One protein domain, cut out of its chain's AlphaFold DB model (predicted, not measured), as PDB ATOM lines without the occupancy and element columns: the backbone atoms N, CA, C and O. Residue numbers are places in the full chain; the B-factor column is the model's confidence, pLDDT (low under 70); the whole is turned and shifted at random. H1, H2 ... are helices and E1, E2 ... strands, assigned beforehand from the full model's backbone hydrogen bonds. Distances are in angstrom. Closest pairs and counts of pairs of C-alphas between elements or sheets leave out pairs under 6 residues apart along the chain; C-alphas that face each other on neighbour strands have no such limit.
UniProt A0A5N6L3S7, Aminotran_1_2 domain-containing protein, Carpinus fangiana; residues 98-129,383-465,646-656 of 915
ATOM      1  N   ALA A  98     -56.082  22.983 -46.073       76.38
ATOM      2  CA  ALA A  98     -54.969  23.922 -45.864       76.38
ATOM      3  C   ALA A  98     -53.628  23.224 -45.543       76.38
ATOM      4  O   ALA A  98     -52.559  23.749 -45.846       76.38
ATOM      5  N   ILE A  99     -53.677  22.028 -44.943       70.00
ATOM      6  CA  ILE A  99     -52.493  21.198 -44.680       70.00
ATOM      7  C   ILE A  99     -51.956  20.607 -45.985       70.00
ATOM      8  O   ILE A  99     -50.761  20.704 -46.244       70.00
ATOM      9  N   GLU A 100     -52.824  20.033 -46.819       73.69
ATOM     10  CA  GLU A 100     -52.428  19.455 -48.106       73.69
ATOM     11  C   GLU A 100     -51.862  20.515 -49.050       73.69
ATOM     12  O   GLU A 100     -50.873  20.243 -49.724       73.69
ATOM     13  N   GLU A 101     -52.439  21.721 -49.074       77.44
ATOM     14  CA  GLU A 101     -51.896  22.857 -49.830       77.44
ATOM     15  C   GLU A 101     -50.500  23.241 -49.328       77.44
ATOM     16  O   GLU A 101     -49.555  23.278 -50.117       77.44
ATOM     17  N   ALA A 102     -50.336  23.432 -48.013       74.62
ATOM     18  CA  ALA A 102     -49.043  23.767 -47.417       74.62
ATOM     19  C   ALA A 102     -47.985  22.672 -47.643       74.62
ATOM     20  O   ALA A 102     -46.803  22.965 -47.830       74.62
ATOM     21  N   GLU A 103     -48.380  21.398 -47.639       72.00
ATOM     22  CA  GLU A 103     -47.504  20.287 -48.000       72.00
ATOM     23  C   GLU A 103     -47.152  20.296 -49.486       72.00
ATOM     24  O   GLU A 103     -45.997  20.049 -49.833       72.00
ATOM     25  N   LEU A 104     -48.116  20.575 -50.370       76.31
ATOM     26  CA  LEU A 104     -47.898  20.625 -51.814       76.31
ATOM     27  C   LEU A 104     -46.892  21.719 -52.181       76.31
ATOM     28  O   LEU A 104     -45.983  21.464 -52.970       76.31
ATOM     29  N   GLU A 105     -47.025  22.900 -51.576       76.25
ATOM     30  CA  GLU A 105     -46.118  24.037 -51.763       76.25
ATOM     31  C   GLU A 105     -44.685  23.725 -51.313       76.25
ATOM     32  O   GLU A 105     -43.718  24.201 -51.911       76.25
ATOM     33  N   LYS A 106     -44.530  22.895 -50.276       72.25
ATOM     34  CA  LYS A 106     -43.224  22.491 -49.735       72.25
ATOM     35  C   LYS A 106     -42.572  21.329 -50.486       72.25
ATOM     36  O   LYS A 106     -41.416  21.012 -50.197       72.25
ATOM     37  N   ARG A 107     -43.267  20.667 -51.423       73.81
ATOM     38  CA  ARG A 107     -42.721  19.484 -52.106       73.81
ATOM     39  C   ARG A 107     -41.513  19.855 -52.972       73.81
ATOM     40  O   ARG A 107     -41.635  20.680 -53.879       73.81
ATOM     41  N   PRO A 108     -40.349  19.216 -52.756       75.31
ATOM     42  CA  PRO A 108     -39.187  19.457 -53.591       75.31
ATOM     43  C   PRO A 108     -39.446  18.959 -55.019       75.31
ATOM     44  O   PRO A 108     -39.877  17.826 -55.240       75.31
ATOM     45  N   VAL A 109     -39.160  19.807 -56.009       81.38
ATOM     46  CA  VAL A 109     -39.253  19.438 -57.428       81.38
ATOM     47  C   VAL A 109     -37.895  18.933 -57.895       81.38
ATOM     48  O   VAL A 109     -36.911  19.675 -57.871       81.38
ATOM     49  N   ILE A 110     -37.837  17.677 -58.333       81.38
ATOM     50  CA  ILE A 110     -36.630  17.075 -58.906       81.38
ATOM     51  C   ILE A 110     -36.498  17.500 -60.373       81.38
ATOM     52  O   ILE A 110     -37.444  17.397 -61.151       81.38
ATOM     53  N   VAL A 111     -35.307  17.956 -60.756       81.56
ATOM     54  CA  VAL A 111     -34.943  18.345 -62.121       81.56
ATOM     55  C   VAL A 111     -33.901  17.371 -62.662       81.56
ATOM     56  O   VAL A 111     -32.783  17.286 -62.154       81.56
ATOM     57  N   GLY A 112     -34.256  16.672 -63.739       79.38
ATOM     58  CA  GLY A 112     -33.404  15.680 -64.397       79.38
ATOM     59  C   GLY A 112     -33.777  14.242 -64.038       79.38
ATOM     60  O   GLY A 112     -34.888  13.965 -63.592       79.38
ATOM     61  N   MET A 113     -32.853  13.312 -64.281       74.62
ATOM     62  CA  MET A 113     -33.061  11.899 -63.960       74.62
ATOM     63  C   MET A 113     -33.163  11.677 -62.450       74.62
ATOM     64  O   MET A 113     -32.367  12.208 -61.675       74.62
ATOM     65  N   THR A 114     -34.101  10.824 -62.050       74.31
ATOM     66  CA  THR A 114     -34.222  10.337 -60.678       74.31
ATOM     67  C   THR A 114     -33.181   9.252 -60.411       74.31
ATOM     68  O   THR A 114     -33.057   8.271 -61.143       74.31
ATOM     69  N   GLY A 115     -32.418   9.425 -59.338       74.69
ATOM     70  CA  GLY A 115     -31.369   8.499 -58.927       74.69
ATOM     71  C   GLY A 115     -30.904   8.788 -57.500       74.69
ATOM     72  O   GLY A 115     -31.399   9.741 -56.888       74.69
ATOM     73  N   PRO A 116     -29.938   8.011 -56.970       76.44
ATOM     74  CA  PRO A 116     -29.456   8.133 -55.594       76.44
ATOM     75  C   PRO A 116     -29.001   9.545 -55.225       76.44
ATOM     76  O   PRO A 116     -29.099   9.940 -54.071       76.44
ATOM     77  N   LYS A 117     -28.546  10.329 -56.209       83.00
ATOM     78  CA  LYS A 117     -28.370  11.777 -56.093       83.00
ATOM     79  C   LYS A 117     -29.250  12.463 -57.125       83.00
ATOM     80  O   LYS A 117     -29.138  12.178 -58.313       83.00
ATOM     81  N   SER A 118     -30.117  13.352 -56.663       82.25
ATOM     82  CA  SER A 118     -31.085  14.069 -57.487       82.25
ATOM     83  C   SER A 118     -30.875  15.576 -57.333       82.25
ATOM     84  O   SER A 118     -30.561  16.068 -56.247       82.25
ATOM     85  N   ARG A 119     -31.006  16.326 -58.431       83.81
ATOM     86  CA  ARG A 119     -30.910  17.791 -58.421       83.81
ATOM     87  C   ARG A 119     -32.304  18.376 -58.229       83.81
ATOM     88  O   ARG A 119     -33.233  17.966 -58.910       83.81
ATOM     89  N   LEU A 120     -32.449  19.324 -57.313       83.25
ATOM     90  CA  LEU A 120     -33.704  20.037 -57.077       83.25
ATOM     91  C   LEU A 120     -33.820  21.262 -57.993       83.25
ATOM     92  O   LEU A 120     -32.809  21.795 -58.459       83.25
ATOM     93  N   SER A 121     -35.042  21.756 -58.203       83.50
ATOM     94  CA  SER A 121     -35.328  23.003 -58.933       83.50
ATOM     95  C   SER A 121     -34.635  24.225 -58.328       83.50
ATOM     96  O   SER A 121     -34.269  25.152 -59.043       83.50
ATOM     97  N   THR A 122     -34.354  24.180 -57.026       81.12
ATOM     98  CA  THR A 122     -33.565  25.177 -56.291       81.12
ATOM     99  C   THR A 122     -32.072  25.167 -56.646       81.12
ATOM    100  O   THR A 122     -31.316  26.006 -56.169       81.12
ATOM    101  N   GLY A 123     -31.614  24.208 -57.458       80.75
ATOM    102  CA  GLY A 123     -30.219  24.037 -57.866       80.75
ATOM    103  C   GLY A 123     -29.385  23.152 -56.933       80.75
ATOM    104  O   GLY A 123     -28.295  22.733 -57.330       80.75
ATOM    105  N   ARG A 124     -29.891  22.813 -55.739       81.94
ATOM    106  CA  ARG A 124     -29.204  21.954 -54.758       81.94
ATOM    107  C   ARG A 124     -29.222  20.487 -55.200       81.94
ATOM    108  O   ARG A 124     -30.223  20.010 -55.723       81.94
ATOM    109  N   THR A 125     -28.132  19.761 -54.959       82.62
ATOM    110  CA  THR A 125     -28.079  18.301 -55.162       82.62
ATOM    111  C   THR A 125     -28.265  17.595 -53.826       82.62
ATOM    112  O   THR A 125     -27.564  17.910 -52.867       82.62
ATOM    113  N   VAL A 126     -29.204  16.654 -53.768       82.75
ATOM    114  CA  VAL A 126     -29.578  15.908 -52.560       82.75
ATOM    115  C   VAL A 126     -29.492  14.405 -52.806       82.75
ATOM    116  O   VAL A 126     -29.633  13.944 -53.938       82.75
ATOM    117  N   SER A 127     -29.251  13.637 -51.749       81.69
ATOM    118  CA  SER A 127     -29.312  12.177 -51.772       81.69
ATOM    119  C   SER A 127     -30.769  11.744 -51.657       81.69
ATOM    120  O   SER A 127     -31.429  12.108 -50.690       81.69
ATOM    121  N   ASN A 128     -31.274  11.004 -52.637       81.38
ATOM    122  CA  ASN A 128     -32.670  10.589 -52.696       81.38
ATOM    123  C   ASN A 128     -32.864   9.276 -51.927       81.38
ATOM    124  O   ASN A 128     -32.509   8.211 -52.429       81.38
ATOM    125  N   LEU A 129     -33.435   9.372 -50.726       82.00
ATOM    126  CA  LEU A 129     -33.808   8.239 -49.872       82.00
ATOM    127  C   LEU A 129     -35.324   7.987 -49.906       82.00
ATOM    128  O   LEU A 129     -35.881   7.403 -48.985       82.00
ATOM    129  N   GLU A 383     -24.579 -10.133 -56.727       87.62
ATOM    130  CA  GLU A 383     -23.942  -9.127 -55.879       87.62
ATOM    131  C   GLU A 383     -24.792  -7.861 -55.702       87.62
ATOM    132  O   GLU A 383     -24.688  -7.216 -54.661       87.62
ATOM    133  N   LEU A 384     -25.672  -7.528 -56.657       87.94
ATOM    134  CA  LEU A 384     -26.587  -6.384 -56.555       87.94
ATOM    135  C   LEU A 384     -27.541  -6.531 -55.368       87.94
ATOM    136  O   LEU A 384     -27.723  -5.597 -54.586       87.94
ATOM    137  N   ILE A 385     -28.116  -7.724 -55.215       90.56
ATOM    138  CA  ILE A 385     -29.035  -8.065 -54.123       90.56
ATOM    139  C   ILE A 385     -28.263  -8.120 -52.803       90.56
ATOM    140  O   ILE A 385     -28.722  -7.596 -51.787       90.56
ATOM    141  N   GLY A 386     -27.057  -8.700 -52.820       89.19
ATOM    142  CA  GLY A 386     -26.157  -8.708 -51.667       89.19
ATOM    143  C   GLY A 386     -25.835  -7.296 -51.169       89.19
ATOM    144  O   GLY A 386     -26.008  -7.006 -49.988       89.19
ATOM    145  N   GLN A 387     -25.453  -6.391 -52.072       88.50
ATOM    146  CA  GLN A 387     -25.139  -5.004 -51.733       88.50
ATOM    147  C   GLN A 387     -26.363  -4.234 -51.229       88.50
ATOM    148  O   GLN A 387     -26.240  -3.455 -50.283       88.50
ATOM    149  N   LEU A 388     -27.542  -4.445 -51.828       89.44
ATOM    150  CA  LEU A 388     -28.785  -3.854 -51.331       89.44
ATOM    151  C   LEU A 388     -29.053  -4.297 -49.891       89.44
ATOM    152  O   LEU A 388     -29.337  -3.456 -49.045       89.44
ATOM    153  N   ARG A 389     -28.909  -5.594 -49.595       90.94
ATOM    154  CA  ARG A 389     -29.104  -6.146 -48.249       90.94
ATOM    155  C   ARG A 389     -28.136  -5.534 -47.234       90.94
ATOM    156  O   ARG A 389     -28.575  -5.097 -46.171       90.94
ATOM    157  N   GLU A 390     -26.850  -5.436 -47.570       89.94
ATOM    158  CA  GLU A 390     -25.854  -4.799 -46.696       89.94
ATOM    159  C   GLU A 390     -26.164  -3.315 -46.461       89.94
ATOM    160  O   GLU A 390     -26.081  -2.830 -45.331       89.94
ATOM    161  N   ASN A 391     -26.607  -2.593 -47.494       87.12
ATOM    162  CA  ASN A 391     -27.002  -1.192 -47.365       87.12
ATOM    163  C   ASN A 391     -28.252  -1.017 -46.498       87.12
ATOM    164  O   ASN A 391     -28.293  -0.112 -45.665       87.12
ATOM    165  N   THR A 392     -29.250  -1.886 -46.660       89.94
ATOM    166  CA  THR A 392     -30.455  -1.916 -45.821       89.94
ATOM    167  C   THR A 392     -30.084  -2.139 -44.362       89.94
ATOM    168  O   THR A 392     -30.524  -1.388 -43.490       89.94
ATOM    169  N   LYS A 393     -29.208  -3.109 -44.094       90.25
ATOM    170  CA  LYS A 393     -28.720  -3.404 -42.748       90.25
ATOM    171  C   LYS A 393     -27.941  -2.238 -42.147       90.25
ATOM    172  O   LYS A 393     -28.172  -1.876 -40.993       90.25
ATOM    173  N   ALA A 394     -27.056  -1.621 -42.929       88.06
ATOM    174  CA  ALA A 394     -26.298  -0.453 -42.506       88.06
ATOM    175  C   ALA A 394     -27.223   0.728 -42.180       88.06
ATOM    176  O   ALA A 394     -27.081   1.326 -41.114       88.06
ATOM    177  N   LEU A 395     -28.198   1.030 -43.046       86.31
ATOM    178  CA  LEU A 395     -29.184   2.089 -42.821       86.31
ATOM    179  C   LEU A 395     -30.009   1.815 -41.562       86.31
ATOM    180  O   LEU A 395     -30.120   2.685 -40.698       86.31
ATOM    181  N   ARG A 396     -30.536   0.593 -41.429       87.62
ATOM    182  CA  ARG A 396     -31.315   0.178 -40.262       87.62
ATOM    183  C   ARG A 396     -30.512   0.354 -38.980       87.62
ATOM    184  O   ARG A 396     -30.996   1.023 -38.080       87.62
ATOM    185  N   ALA A 397     -29.269  -0.127 -38.931       88.94
ATOM    186  CA  ALA A 397     -28.405  -0.011 -37.754       88.94
ATOM    187  C   ALA A 397     -28.105   1.446 -37.344       88.94
ATOM    188  O   ALA A 397     -27.801   1.715 -36.178       88.94
ATOM    189  N   GLN A 398     -28.175   2.401 -38.283       86.44
ATOM    190  CA  GLN A 398     -28.042   3.827 -37.969       86.44
ATOM    191  C   GLN A 398     -29.318   4.433 -37.371       86.44
ATOM    192  O   GLN A 398     -29.220   5.382 -36.594       86.44
ATOM    193  N   LEU A 399     -30.491   3.896 -37.713       83.00
ATOM    194  CA  LEU A 399     -31.799   4.409 -37.291       83.00
ATOM    195  C   LEU A 399     -32.307   3.711 -36.016       83.00
ATOM    196  O   LEU A 399     -32.745   4.377 -35.078       83.00
ATOM    197  N   ASP A 400     -32.183   2.388 -35.947       82.38
ATOM    198  CA  ASP A 400     -32.702   1.504 -34.900       82.38
ATOM    199  C   ASP A 400     -31.621   0.456 -34.544       82.38
ATOM    200  O   ASP A 400     -31.149  -0.249 -35.441       82.38
ATOM    201  N   PRO A 401     -31.145   0.362 -33.282       81.94
ATOM    202  CA  PRO A 401     -31.706   0.922 -32.041       81.94
ATOM    203  C   PRO A 401     -31.155   2.286 -31.611       81.94
ATOM    204  O   PRO A 401     -31.409   2.720 -30.489       81.94
ATOM    205  N   ARG A 402     -30.382   2.973 -32.461       86.69
ATOM    206  CA  ARG A 402     -29.678   4.208 -32.068       86.69
ATOM    207  C   ARG A 402     -30.600   5.373 -31.713       86.69
ATOM    208  O   ARG A 402     -30.209   6.203 -30.896       86.69
ATOM    209  N   SER A 403     -31.775   5.473 -32.331       85.00
ATOM    210  CA  SER A 403     -32.733   6.528 -32.008       85.00
ATOM    211  C   SER A 403     -33.460   6.236 -30.698       85.00
ATOM    212  O   SER A 403     -33.988   5.145 -30.493       85.00
ATOM    213  N   GLU A 404     -33.556   7.233 -29.821       87.75
ATOM    214  CA  GLU A 404     -34.394   7.160 -28.619       87.75
ATOM    215  C   GLU A 404     -35.887   7.349 -28.937       87.75
ATOM    216  O   GLU A 404     -36.730   6.946 -28.141       87.75
ATOM    217  N   TRP A 405     -36.218   7.929 -30.099       87.88
ATOM    218  CA  TRP A 405     -37.581   8.360 -30.432       87.88
ATOM    219  C   TRP A 405     -38.314   7.458 -31.414       87.88
ATOM    220  O   TRP A 405     -39.527   7.287 -31.294       87.88
ATOM    221  N   VAL A 406     -37.594   6.903 -32.388       87.06
ATOM    222  CA  VAL A 406     -38.179   6.116 -33.478       87.06
ATOM    223  C   VAL A 406     -37.628   4.699 -33.495       87.06
ATOM    224  O   VAL A 406     -36.493   4.467 -33.078       87.06
ATOM    225  N   ASN A 407     -38.430   3.759 -33.976       88.38
ATOM    226  CA  ASN A 407     -38.012   2.406 -34.337       88.38
ATOM    227  C   ASN A 407     -38.437   2.103 -35.781       88.38
ATOM    228  O   ASN A 407     -39.289   2.795 -36.342       88.38
ATOM    229  N   SER A 408     -37.817   1.088 -36.385       88.75
ATOM    230  CA  SER A 408     -38.174   0.638 -37.732       88.75
ATOM    231  C   SER A 408     -38.984  -0.651 -37.659       88.75
ATOM    232  O   SER A 408     -38.486  -1.673 -37.176       88.75
ATOM    233  N   THR A 409     -40.223  -0.630 -38.151       88.75
ATOM    234  CA  THR A 409     -41.093  -1.821 -38.184       88.75
ATOM    235  C   THR A 409     -40.773  -2.755 -39.348       88.75
ATOM    236  O   THR A 409     -41.191  -3.907 -39.339       88.75
ATOM    237  N   SER A 410     -39.986  -2.291 -40.322       89.88
ATOM    238  CA  SER A 410     -39.602  -3.094 -41.479       89.88
ATOM    239  C   SER A 410     -38.761  -4.318 -41.098       89.88
ATOM    240  O   SER A 410     -37.938  -4.239 -40.189       89.88
ATOM    241  N   VAL A 411     -38.892  -5.430 -41.824       91.44
ATOM    242  CA  VAL A 411     -37.987  -6.589 -41.692       91.44
ATOM    243  C   VAL A 411     -36.558  -6.238 -42.155       91.44
ATOM    244  O   VAL A 411     -36.367  -5.315 -42.947       91.44
ATOM    245  N   GLU A 412     -35.531  -6.967 -41.693       86.88
ATOM    246  CA  GLU A 412     -34.111  -6.690 -42.013       86.88
ATOM    247  C   GLU A 412     -33.825  -6.668 -43.526       86.88
ATOM    248  O   GLU A 412     -33.026  -5.858 -43.989       86.88
ATOM    249  N   GLY A 413     -34.508  -7.512 -44.307       86.25
ATOM    250  CA  GLY A 413     -34.358  -7.575 -45.764       86.25
ATOM    251  C   GLY A 413     -35.113  -6.496 -46.547       86.25
ATOM    252  O   GLY A 413     -34.921  -6.392 -47.755       86.25
ATOM    253  N   ASN A 414     -35.970  -5.698 -45.902       91.50
ATOM    254  CA  ASN A 414     -36.819  -4.727 -46.587       91.50
ATOM    255  C   ASN A 414     -36.074  -3.389 -46.786       91.50
ATOM    256  O   ASN A 414     -35.814  -2.689 -45.807       91.50
ATOM    257  N   PRO A 415     -35.754  -2.973 -48.025       89.31
ATOM    258  CA  PRO A 415     -35.035  -1.730 -48.293       89.31
ATOM    259  C   PRO A 415     -35.871  -0.487 -47.977       89.31
ATOM    260  O   PRO A 415     -35.311   0.596 -47.831       89.31
ATOM    261  N   VAL A 416     -37.191  -0.621 -47.850       89.31
ATOM    262  CA  VAL A 416     -38.105   0.440 -47.429       89.31
ATOM    263  C   VAL A 416     -38.195   0.417 -45.904       89.31
ATOM    264  O   VAL A 416     -38.883  -0.422 -45.326       89.31
ATOM    265  N   GLN A 417     -37.485   1.322 -45.230       86.94
ATOM    266  CA  GLN A 417     -37.525   1.458 -43.772       86.94
ATOM    267  C   GLN A 417     -38.710   2.333 -43.360       86.94
ATOM    268  O   GLN A 417     -38.753   3.522 -43.678       86.94
ATOM    269  N   ILE A 418     -39.655   1.720 -42.654       87.31
ATOM    270  CA  ILE A 418     -40.869   2.329 -42.115       87.31
ATOM    271  C   ILE A 418     -40.581   2.730 -40.673       87.31
ATOM    272  O   ILE A 418     -40.446   1.876 -39.796       87.31
ATOM    273  N   LEU A 419     -40.440   4.034 -40.437       86.50
ATOM    274  CA  LEU A 419     -40.152   4.576 -39.113       86.50
ATOM    275  C   LEU A 419     -41.435   5.011 -38.413       86.50
ATOM    276  O   LEU A 419     -42.200   5.810 -38.960       86.50
ATOM    277  N   VAL A 420     -41.619   4.545 -37.178       86.56
ATOM    278  CA  VAL A 420     -42.717   4.955 -36.294       86.56
ATOM    279  C   VAL A 420     -42.168   5.462 -34.962       86.56
ATOM    280  O   VAL A 420     -41.037   5.157 -34.578       86.56
ATOM    281  N   LEU A 421     -42.947   6.287 -34.259       87.25
ATOM    282  CA  LEU A 421     -42.586   6.718 -32.911       87.25
ATOM    283  C   LEU A 421     -42.703   5.542 -31.944       87.25
ATOM    284  O   LEU A 421     -43.684   4.796 -31.960       87.25
ATOM    285  N   LYS A 422     -41.711   5.414 -31.065       89.75
ATOM    286  CA  LYS A 422     -41.698   4.364 -30.053       89.75
ATOM    287  C   LYS A 422     -42.906   4.499 -29.111       89.75
ATOM    288  O   LYS A 422     -43.204   5.621 -28.677       89.75
ATOM    289  N   PRO A 423     -43.584   3.398 -28.739       87.62
ATOM    290  CA  PRO A 423     -44.745   3.447 -27.849       87.62
ATOM    291  C   PRO A 423     -44.472   4.155 -26.516       87.62
ATOM    292  O   PRO A 423     -45.343   4.846 -25.992       87.62
ATOM    293  N   GLU A 424     -43.251   4.053 -25.982       90.56
ATOM    294  CA  GLU A 424     -42.839   4.713 -24.739       90.56
ATOM    295  C   GLU A 424     -42.810   6.242 -24.886       90.56
ATOM    296  O   GLU A 424     -43.152   6.978 -23.957       90.56
ATOM    297  N   VAL A 425     -42.439   6.741 -26.066       89.25
ATOM    298  CA  VAL A 425     -42.402   8.175 -26.391       89.25
ATOM    299  C   VAL A 425     -43.820   8.705 -26.547       89.25
ATOM    300  O   VAL A 425     -44.164   9.730 -25.958       89.25
ATOM    301  N   VAL A 426     -44.661   7.970 -27.279       88.75
ATOM    302  CA  VAL A 426     -46.081   8.298 -27.452       88.75
ATOM    303  C   VAL A 426     -46.792   8.327 -26.098       88.75
ATOM    304  O   VAL A 426     -47.477   9.302 -25.785       88.75
ATOM    305  N   GLY A 427     -46.578   7.308 -25.260       88.31
ATOM    306  CA  GLY A 427     -47.187   7.197 -23.935       88.31
ATOM    307  C   GLY A 427     -46.696   8.255 -22.942       88.31
ATOM    308  O   GLY A 427     -47.510   8.887 -22.270       88.31
ATOM    309  N   SER A 428     -45.383   8.497 -22.869       92.56
ATOM    310  CA  SER A 428     -44.803   9.479 -21.934       92.56
ATOM    311  C   SER A 428     -45.207  10.920 -22.251       92.56
ATOM    312  O   SER A 428     -45.428  11.711 -21.333       92.56
ATOM    313  N   ARG A 429     -45.343  11.258 -23.538       90.81
ATOM    314  CA  ARG A 429     -45.723  12.600 -24.001       90.81
ATOM    315  C   ARG A 429     -47.214  12.759 -24.287       90.81
ATOM    316  O   ARG A 429     -47.640  13.877 -24.557       90.81
ATOM    317  N   LYS A 430     -47.997  11.678 -24.187       91.00
ATOM    318  CA  LYS A 430     -49.438  11.638 -24.493       91.00
ATOM    319  C   LYS A 430     -49.753  12.200 -25.884       91.00
ATOM    320  O   LYS A 430     -50.681  12.989 -26.036       91.00
ATOM    321  N   LEU A 431     -48.957  11.811 -26.878       86.19
ATOM    322  CA  LEU A 431     -49.100  12.305 -28.249       86.19
ATOM    323  C   LEU A 431     -50.358  11.714 -28.892       86.19
ATOM    324  O   LEU A 431     -50.483  10.491 -28.999       86.19
ATOM    325  N   SER A 432     -51.269  12.569 -29.353       84.31
ATOM    326  CA  SER A 432     -52.370  12.137 -30.216       84.31
ATOM    327  C   SER A 432     -51.836  11.676 -31.576       84.31
ATOM    328  O   SER A 432     -50.694  11.963 -31.932       84.31
ATOM    329  N   VAL A 433     -52.655  10.971 -32.362       75.75
ATOM    330  CA  VAL A 433     -52.295  10.616 -33.749       75.75
ATOM    331  C   VAL A 433     -51.890  11.866 -34.527       75.75
ATOM    332  O   VAL A 433     -50.826  11.887 -35.128       75.75
ATOM    333  N   HIS A 434     -52.673  12.940 -34.415       76.81
ATOM    334  CA  HIS A 434     -52.374  14.205 -35.077       76.81
ATOM    335  C   HIS A 434     -51.035  14.814 -34.627       76.81
ATOM    336  O   HIS A 434     -50.266  15.285 -35.460       76.81
ATOM    337  N   ASP A 435     -50.704  14.749 -33.333       81.50
ATOM    338  CA  ASP A 435     -49.407  15.243 -32.845       81.50
ATOM    339  C   ASP A 435     -48.244  14.432 -33.428       81.50
ATOM    340  O   ASP A 435     -47.212  14.991 -33.791       81.50
ATOM    341  N   GLN A 436     -48.409  13.112 -33.548       82.81
ATOM    342  CA  GLN A 436     -47.413  12.245 -34.178       82.81
ATOM    343  C   GLN A 436     -47.228  12.600 -35.661       82.81
ATOM    344  O   GLN A 436     -46.091  12.683 -36.122       82.81
ATOM    345  N   GLU A 437     -48.322  12.858 -36.388       73.44
ATOM    346  CA  GLU A 437     -48.301  13.291 -37.794       73.44
ATOM    347  C   GLU A 437     -47.511  14.597 -37.969       73.44
ATOM    348  O   GLU A 437     -46.619  14.681 -38.817       73.44
ATOM    349  N   VAL A 438     -47.802  15.600 -37.132       78.88
ATOM    350  CA  VAL A 438     -47.120  16.901 -37.156       78.88
ATOM    351  C   VAL A 438     -45.634  16.737 -36.851       78.88
ATOM    352  O   VAL A 438     -44.805  17.234 -37.609       78.88
ATOM    353  N   ILE A 439     -45.278  15.979 -35.806       84.00
ATOM    354  CA  ILE A 439     -43.877  15.728 -35.437       84.00
ATOM    355  C   ILE A 439     -43.121  15.046 -36.585       84.00
ATOM    356  O   ILE A 439     -42.016  15.463 -36.928       84.00
ATOM    357  N   MET A 440     -43.697  14.015 -37.208       81.44
ATOM    358  CA  MET A 440     -43.043  13.323 -38.323       81.44
ATOM    359  C   MET A 440     -42.883  14.228 -39.550       81.44
ATOM    360  O   MET A 440     -41.843  14.182 -40.211       81.44
ATOM    361  N   GLN A 441     -43.866  15.085 -39.844       76.69
ATOM    362  CA  GLN A 441     -43.746  16.071 -40.918       76.69
ATOM    363  C   GLN A 441     -42.664  17.111 -40.618       76.69
ATOM    364  O   GLN A 441     -41.884  17.449 -41.505       76.69
ATOM    365  N   GLU A 442     -42.574  17.591 -39.379       80.88
ATOM    366  CA  GLU A 442     -41.513  18.507 -38.957       80.88
ATOM    367  C   GLU A 442     -40.129  17.871 -39.093       80.88
ATOM    368  O   GLU A 442     -39.203  18.527 -39.568       80.88
ATOM    369  N   VAL A 443     -39.984  16.584 -38.755       81.88
ATOM    370  CA  VAL A 443     -38.737  15.836 -38.974       81.88
ATOM    371  C   VAL A 443     -38.379  15.801 -40.460       81.88
ATOM    372  O   VAL A 443     -37.236  16.085 -40.813       81.88
ATOM    373  N   VAL A 444     -39.335  15.499 -41.342       78.19
ATOM    374  CA  VAL A 444     -39.109  15.469 -42.797       78.19
ATOM    375  C   VAL A 444     -38.737  16.849 -43.343       78.19
ATOM    376  O   VAL A 444     -37.766  16.976 -44.100       78.19
ATOM    377  N   ASP A 445     -39.456  17.889 -42.923       76.31
ATOM    378  CA  ASP A 445     -39.172  19.281 -43.266       76.31
ATOM    379  C   ASP A 445     -37.754  19.670 -42.810       76.31
ATOM    380  O   ASP A 445     -37.004  20.309 -43.552       76.31
ATOM    381  N   GLU A 446     -37.354  19.264 -41.604       81.38
ATOM    382  CA  GLU A 446     -36.066  19.632 -41.023       81.38
ATOM    383  C   GLU A 446     -34.893  18.875 -41.640       81.38
ATOM    384  O   GLU A 446     -33.848  19.477 -41.906       81.38
ATOM    385  N   VAL A 447     -35.069  17.587 -41.947       77.19
ATOM    386  CA  VAL A 447     -34.103  16.805 -42.729       77.19
ATOM    387  C   VAL A 447     -33.905  17.465 -44.090       77.19
ATOM    388  O   VAL A 447     -32.765  17.738 -44.475       77.19
ATOM    389  N   SER A 448     -34.995  17.827 -44.766       70.56
ATOM    390  CA  SER A 448     -34.944  18.492 -46.069       70.56
ATOM    391  C   SER A 448     -34.273  19.871 -45.998       70.56
ATOM    392  O   SER A 448     -33.563  20.260 -46.927       70.56
ATOM    393  N   ARG A 449     -34.432  20.632 -44.905       72.75
ATOM    394  CA  ARG A 449     -33.759  21.935 -44.736       72.75
ATOM    395  C   ARG A 449     -32.281  21.804 -44.381       72.75
ATOM    396  O   ARG A 449     -31.454  22.445 -45.029       72.75
ATOM    397  N   ARG A 450     -31.947  21.019 -43.351       72.88
ATOM    398  CA  ARG A 450     -30.606  20.988 -42.737       72.88
ATOM    399  C   ARG A 450     -29.624  20.047 -43.418       72.88
ATOM    400  O   ARG A 450     -28.420  20.225 -43.253       72.88
ATOM    401  N   THR A 451     -30.108  19.042 -44.140       65.44
ATOM    402  CA  THR A 451     -29.254  18.004 -44.727       65.44
ATOM    403  C   THR A 451     -29.315  18.013 -46.252       65.44
ATOM    404  O   THR A 451     -30.226  18.571 -46.864       65.44
ATOM    405  N   ASN A 452     -28.335  17.365 -46.886       67.81
ATOM    406  CA  ASN A 452     -28.370  17.052 -48.316       67.81
ATOM    407  C   ASN A 452     -29.069  15.705 -48.567       67.81
ATOM    408  O   ASN A 452     -28.618  14.933 -49.412       67.81
ATOM    409  N   CYS A 453     -30.135  15.404 -47.829       66.94
ATOM    410  CA  CYS A 453     -30.946  14.201 -47.992       66.94
ATOM    411  C   CYS A 453     -32.391  14.597 -48.292       66.94
ATOM    412  O   CYS A 453     -32.908  15.559 -47.726       66.94
ATOM    413  N   ASP A 454     -33.017  13.852 -49.193       61.19
ATOM    414  CA  ASP A 454     -34.438  13.927 -49.495       61.19
ATOM    415  C   ASP A 454     -35.101  12.675 -48.925       61.19
ATOM    416  O   ASP A 454     -34.755  11.550 -49.299       61.19
ATOM    417  N   VAL A 455     -35.994  12.886 -47.964       64.75
ATOM    418  CA  VAL A 455     -36.771  11.850 -47.281       64.75
ATOM    419  C   VAL A 455     -38.227  12.221 -47.464       64.75
ATOM    420  O   VAL A 455     -38.584  13.396 -47.393       64.75
ATOM    421  N   ARG A 456     -39.084  11.232 -47.702       60.94
ATOM    422  CA  ARG A 456     -40.490  11.492 -47.990       60.94
ATOM    423  C   ARG A 456     -41.364  10.983 -46.858       60.94
ATOM    424  O   ARG A 456     -41.244   9.841 -46.422       60.94
ATOM    425  N   ARG A 457     -42.298  11.831 -46.435       53.62
ATOM    426  CA  ARG A 457     -43.500  11.374 -45.744       53.62
ATOM    427  C   ARG A 457     -44.457  10.841 -46.801       53.62
ATOM    428  O   ARG A 457     -44.839  11.566 -47.725       53.62
ATOM    429  N   THR A 458     -44.830   9.577 -46.686       47.16
ATOM    430  CA  THR A 458     -45.913   9.026 -47.496       47.16
ATOM    431  C   THR A 458     -47.201   9.275 -46.726       47.16
ATOM    432  O   THR A 458     -47.453   8.612 -45.725       47.16
ATOM    433  N   LEU A 459     -47.991  10.269 -47.146       35.59
ATOM    434  CA  LEU A 459     -49.340  10.426 -46.608       35.59
ATOM    435  C   LEU A 459     -50.176   9.220 -47.026       35.59
ATOM    436  O   LEU A 459     -50.193   8.849 -48.203       35.59
ATOM    437  N   THR A 460     -50.931   8.694 -46.064       32.09
ATOM    438  CA  THR A 460     -51.926   7.620 -46.189       32.09
ATOM    439  C   THR A 460     -51.373   6.205 -46.367       32.09
ATOM    440  O   THR A 460     -51.231   5.703 -47.478       32.09
ATOM    441  N   MET A 461     -51.227   5.505 -45.241       35.59
ATOM    442  CA  MET A 461     -51.281   4.044 -45.180       35.59
ATOM    443  C   MET A 461     -52.293   3.639 -44.103       35.59
ATOM    444  O   MET A 461     -52.095   3.822 -42.904       35.59
ATOM    445  N   HIS A 462     -53.469   3.200 -44.555       30.25
ATOM    446  CA  HIS A 462     -54.612   2.906 -43.694       30.25
ATOM    447  C   HIS A 462     -54.363   1.633 -42.876       30.25
ATOM    448  O   HIS A 462     -54.508   0.526 -43.395       30.25
ATOM    449  N   THR A 463     -54.088   1.773 -41.583       28.11
ATOM    450  CA  THR A 463     -54.268   0.685 -40.618       28.11
ATOM    451  C   THR A 463     -55.672   0.806 -40.017       28.11
ATOM    452  O   THR A 463     -56.125   1.882 -39.645       28.11
ATOM    453  N   VAL A 464     -56.445  -0.284 -40.011       31.75
ATOM    454  CA  VAL A 464     -57.719  -0.334 -39.275       31.75
ATOM    455  C   VAL A 464     -57.496  -1.207 -38.054       31.75
ATOM    456  O   VAL A 464     -57.771  -2.404 -38.061       31.75
ATOM    457  N   THR A 465     -56.994  -0.594 -36.997       26.53
ATOM    458  CA  THR A 465     -57.021  -1.102 -35.623       26.53
ATOM    459  C   THR A 465     -58.347  -0.686 -34.987       26.53
ATOM    460  O   THR A 465     -58.425   0.144 -34.092       26.53
ATOM    461  N   ASP A 646     -48.861   7.401 -39.203       39.97
ATOM    462  CA  ASP A 646     -48.028   8.034 -40.213       39.97
ATOM    463  C   ASP A 646     -46.564   7.639 -40.053       39.97
ATOM    464  O   ASP A 646     -46.029   7.533 -38.948       39.97
ATOM    465  N   ILE A 647     -45.936   7.401 -41.202       43.44
ATOM    466  CA  ILE A 647     -44.651   6.729 -41.339       43.44
ATOM    467  C   ILE A 647     -43.699   7.647 -42.101       43.44
ATOM    468  O   ILE A 647     -44.035   8.175 -43.168       43.44
ATOM    469  N   VAL A 648     -42.475   7.785 -41.595       45.50
ATOM    470  CA  VAL A 648     -41.366   8.315 -42.398       45.50
ATOM    471  C   VAL A 648     -40.737   7.149 -43.146       45.50
ATOM    472  O   VAL A 648     -40.290   6.186 -42.524       45.50
ATOM    473  N   VAL A 649     -40.722   7.236 -44.477       45.06
ATOM    474  CA  VAL A 649     -40.148   6.200 -45.335       45.06
ATOM    475  C   VAL A 649     -38.743   6.611 -45.744       45.06
ATOM    476  O   VAL A 649     -38.551   7.646 -46.385       45.06
ATOM    477  N   VAL A 650     -37.764   5.779 -45.396       47.41
ATOM    478  CA  VAL A 650     -36.375   5.927 -45.840       47.41
ATOM    479  C   VAL A 650     -35.999   4.695 -46.649       47.41
ATOM    480  O   VAL A 650     -36.057   3.577 -46.145       47.41
ATOM    481  N   THR A 651     -35.615   4.877 -47.906       43.84
ATOM    482  CA  THR A 651     -35.207   3.781 -48.777       43.84
ATOM    483  C   THR A 651     -33.693   3.623 -48.776       43.84
ATOM    484  O   THR A 651     -32.936   4.560 -49.043       43.84
ATOM    485  N   ALA A 652     -33.232   2.408 -48.484       31.69
ATOM    486  CA  ALA A 652     -31.883   2.004 -48.820       31.69
ATOM    487  C   ALA A 652     -31.816   1.830 -50.338       31.69
ATOM    488  O   ALA A 652     -32.558   1.049 -50.933       31.69
ATOM    489  N   THR A 653     -30.925   2.576 -50.977       34.12
ATOM    490  CA  THR A 653     -30.526   2.289 -52.352       34.12
ATOM    491  C   THR A 653     -29.247   1.473 -52.282       34.12
ATOM    492  O   THR A 653     -28.355   1.759 -51.475       34.12
ATOM    493  N   ALA A 654     -29.140   0.435 -53.109       29.33
ATOM    494  CA  ALA A 654     -27.837  -0.102 -53.431       29.33
ATOM    495  C   ALA A 654     -27.006   1.087 -53.921       29.33
ATOM    496  O   ALA A 654     -27.455   1.886 -54.754       29.33
ATOM    497  N   ALA A 655     -25.796   1.226 -53.377       33.72
ATOM    498  CA  ALA A 655     -24.807   2.042 -54.048       33.72
ATOM    499  C   ALA A 655     -24.796   1.530 -55.492       33.72
ATOM    500  O   ALA A 655     -24.905   0.310 -55.676       33.72
ATOM    501  N   PRO A 656     -24.739   2.413 -56.507       31.48
ATOM    502  CA  PRO A 656     -24.531   1.928 -57.859       31.48
ATOM    503  C   PRO A 656     -23.416   0.891 -57.766       31.48
ATOM    504  O   PRO A 656     -22.421   1.157 -57.084       31.48
TER     505      PRO A 656
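What this domain is: This is residues 98 to 129, 383 to 465 and 646 to 656 of the 915 residues of the protein "Aminotran_1_2 domain-containing protein" of Carpinus fangiana (UniProt A0A5N6L3S7). A strongly turned wall of four strands, E3 E4 E6 E5, has two long helices over one face, H2 over E4 and H4 over E6, and no named helix over its other face. Beyond the sheet a small hairpin of E1 and E2 is tied by a short pairing to the stretch before E5, while short H3 sits past the end of E4 and H1 lies off on the side of H4. The printed part has 126 residues, with four named helices and six named strands in the order H1 E1 E2 H2 E3 E4 H3 H4 E5 E6. Both sheets are antiparallel, and the class is mixed, helices and strands. The whole is compact, with a radius of gyration of the C-alphas of 15.5 A and spans of 42 by 37 by 27 A.

Where its parts are: H1 is residues 98 to 106, 12.4 A long, from C-alpha 98 at (-54.969, 23.922, -45.864). E1 is residues 117 to 120 and E2 residues 125 to 128. After the first cut, H2 is residues 383 to 399, 24.3 A, from C-alpha 383 at (-23.942, -9.127, -55.879). E3 is residues 406 to 408, E4 residues 416 to 421, 16.4 A, and H3 residues 423 to 429. H4, residues 433 to 450, is 25.7 A long. E5 is residues 456 to 458, and E6, residues 647 to 651, ends at C-alpha 651 (-35.207, 3.781, -48.777).

How they stand to each other: E3 and E5 are the edge strands of the sheet, whose strands' lines turn by 106 degrees from edge to edge. E4's pairing is staggered, with E6 over residues 416 to 419 and with the hairpin partner E3 over 419 to 421. N 417 and O 650 are 2.8 A apart, N 407 and O 420 3.0 A, and, between E6 and E5, N 649 and O 456 3.3 A. E4, H3, H4 and E5 form a split strand-helix-strand unit, two strands running the same way with E6 between them, and its crossover is right-handed. H2 and H4 give two layers, helices on one face of the sheet. H4 runs along E6, at 3 degrees on the local plane and a height over the sheet of 9.0 A; the closest C-alphas are Met 440 and Val 648, 6.7 A. H2 runs along E4, at 11 degrees on the local plane and a height of 10.6 A. H3 and H4 are close but not clearly touching. In the E1 and E2 hairpin, N 118 and O 126 are 2.8 A apart. H1 and H4 are only just apart, at 8.3 A. In H1, H2, H3 and H4 every O i to N i+4 pair is within hydrogen-bond range.

The domain as a whole: The C-alphas farthest apart, Ala 98 and Glu 383, are 46.4 A apart. Residues 130 to 382 and 466 to 645 are not printed; the gaps are 20.9 A and 13.6 A between C-alphas. Of the links printed whole, none is long. Mean pLDDT of the printed part is 75.0, and residues 451 to 465 and 646 to 656 are under 70.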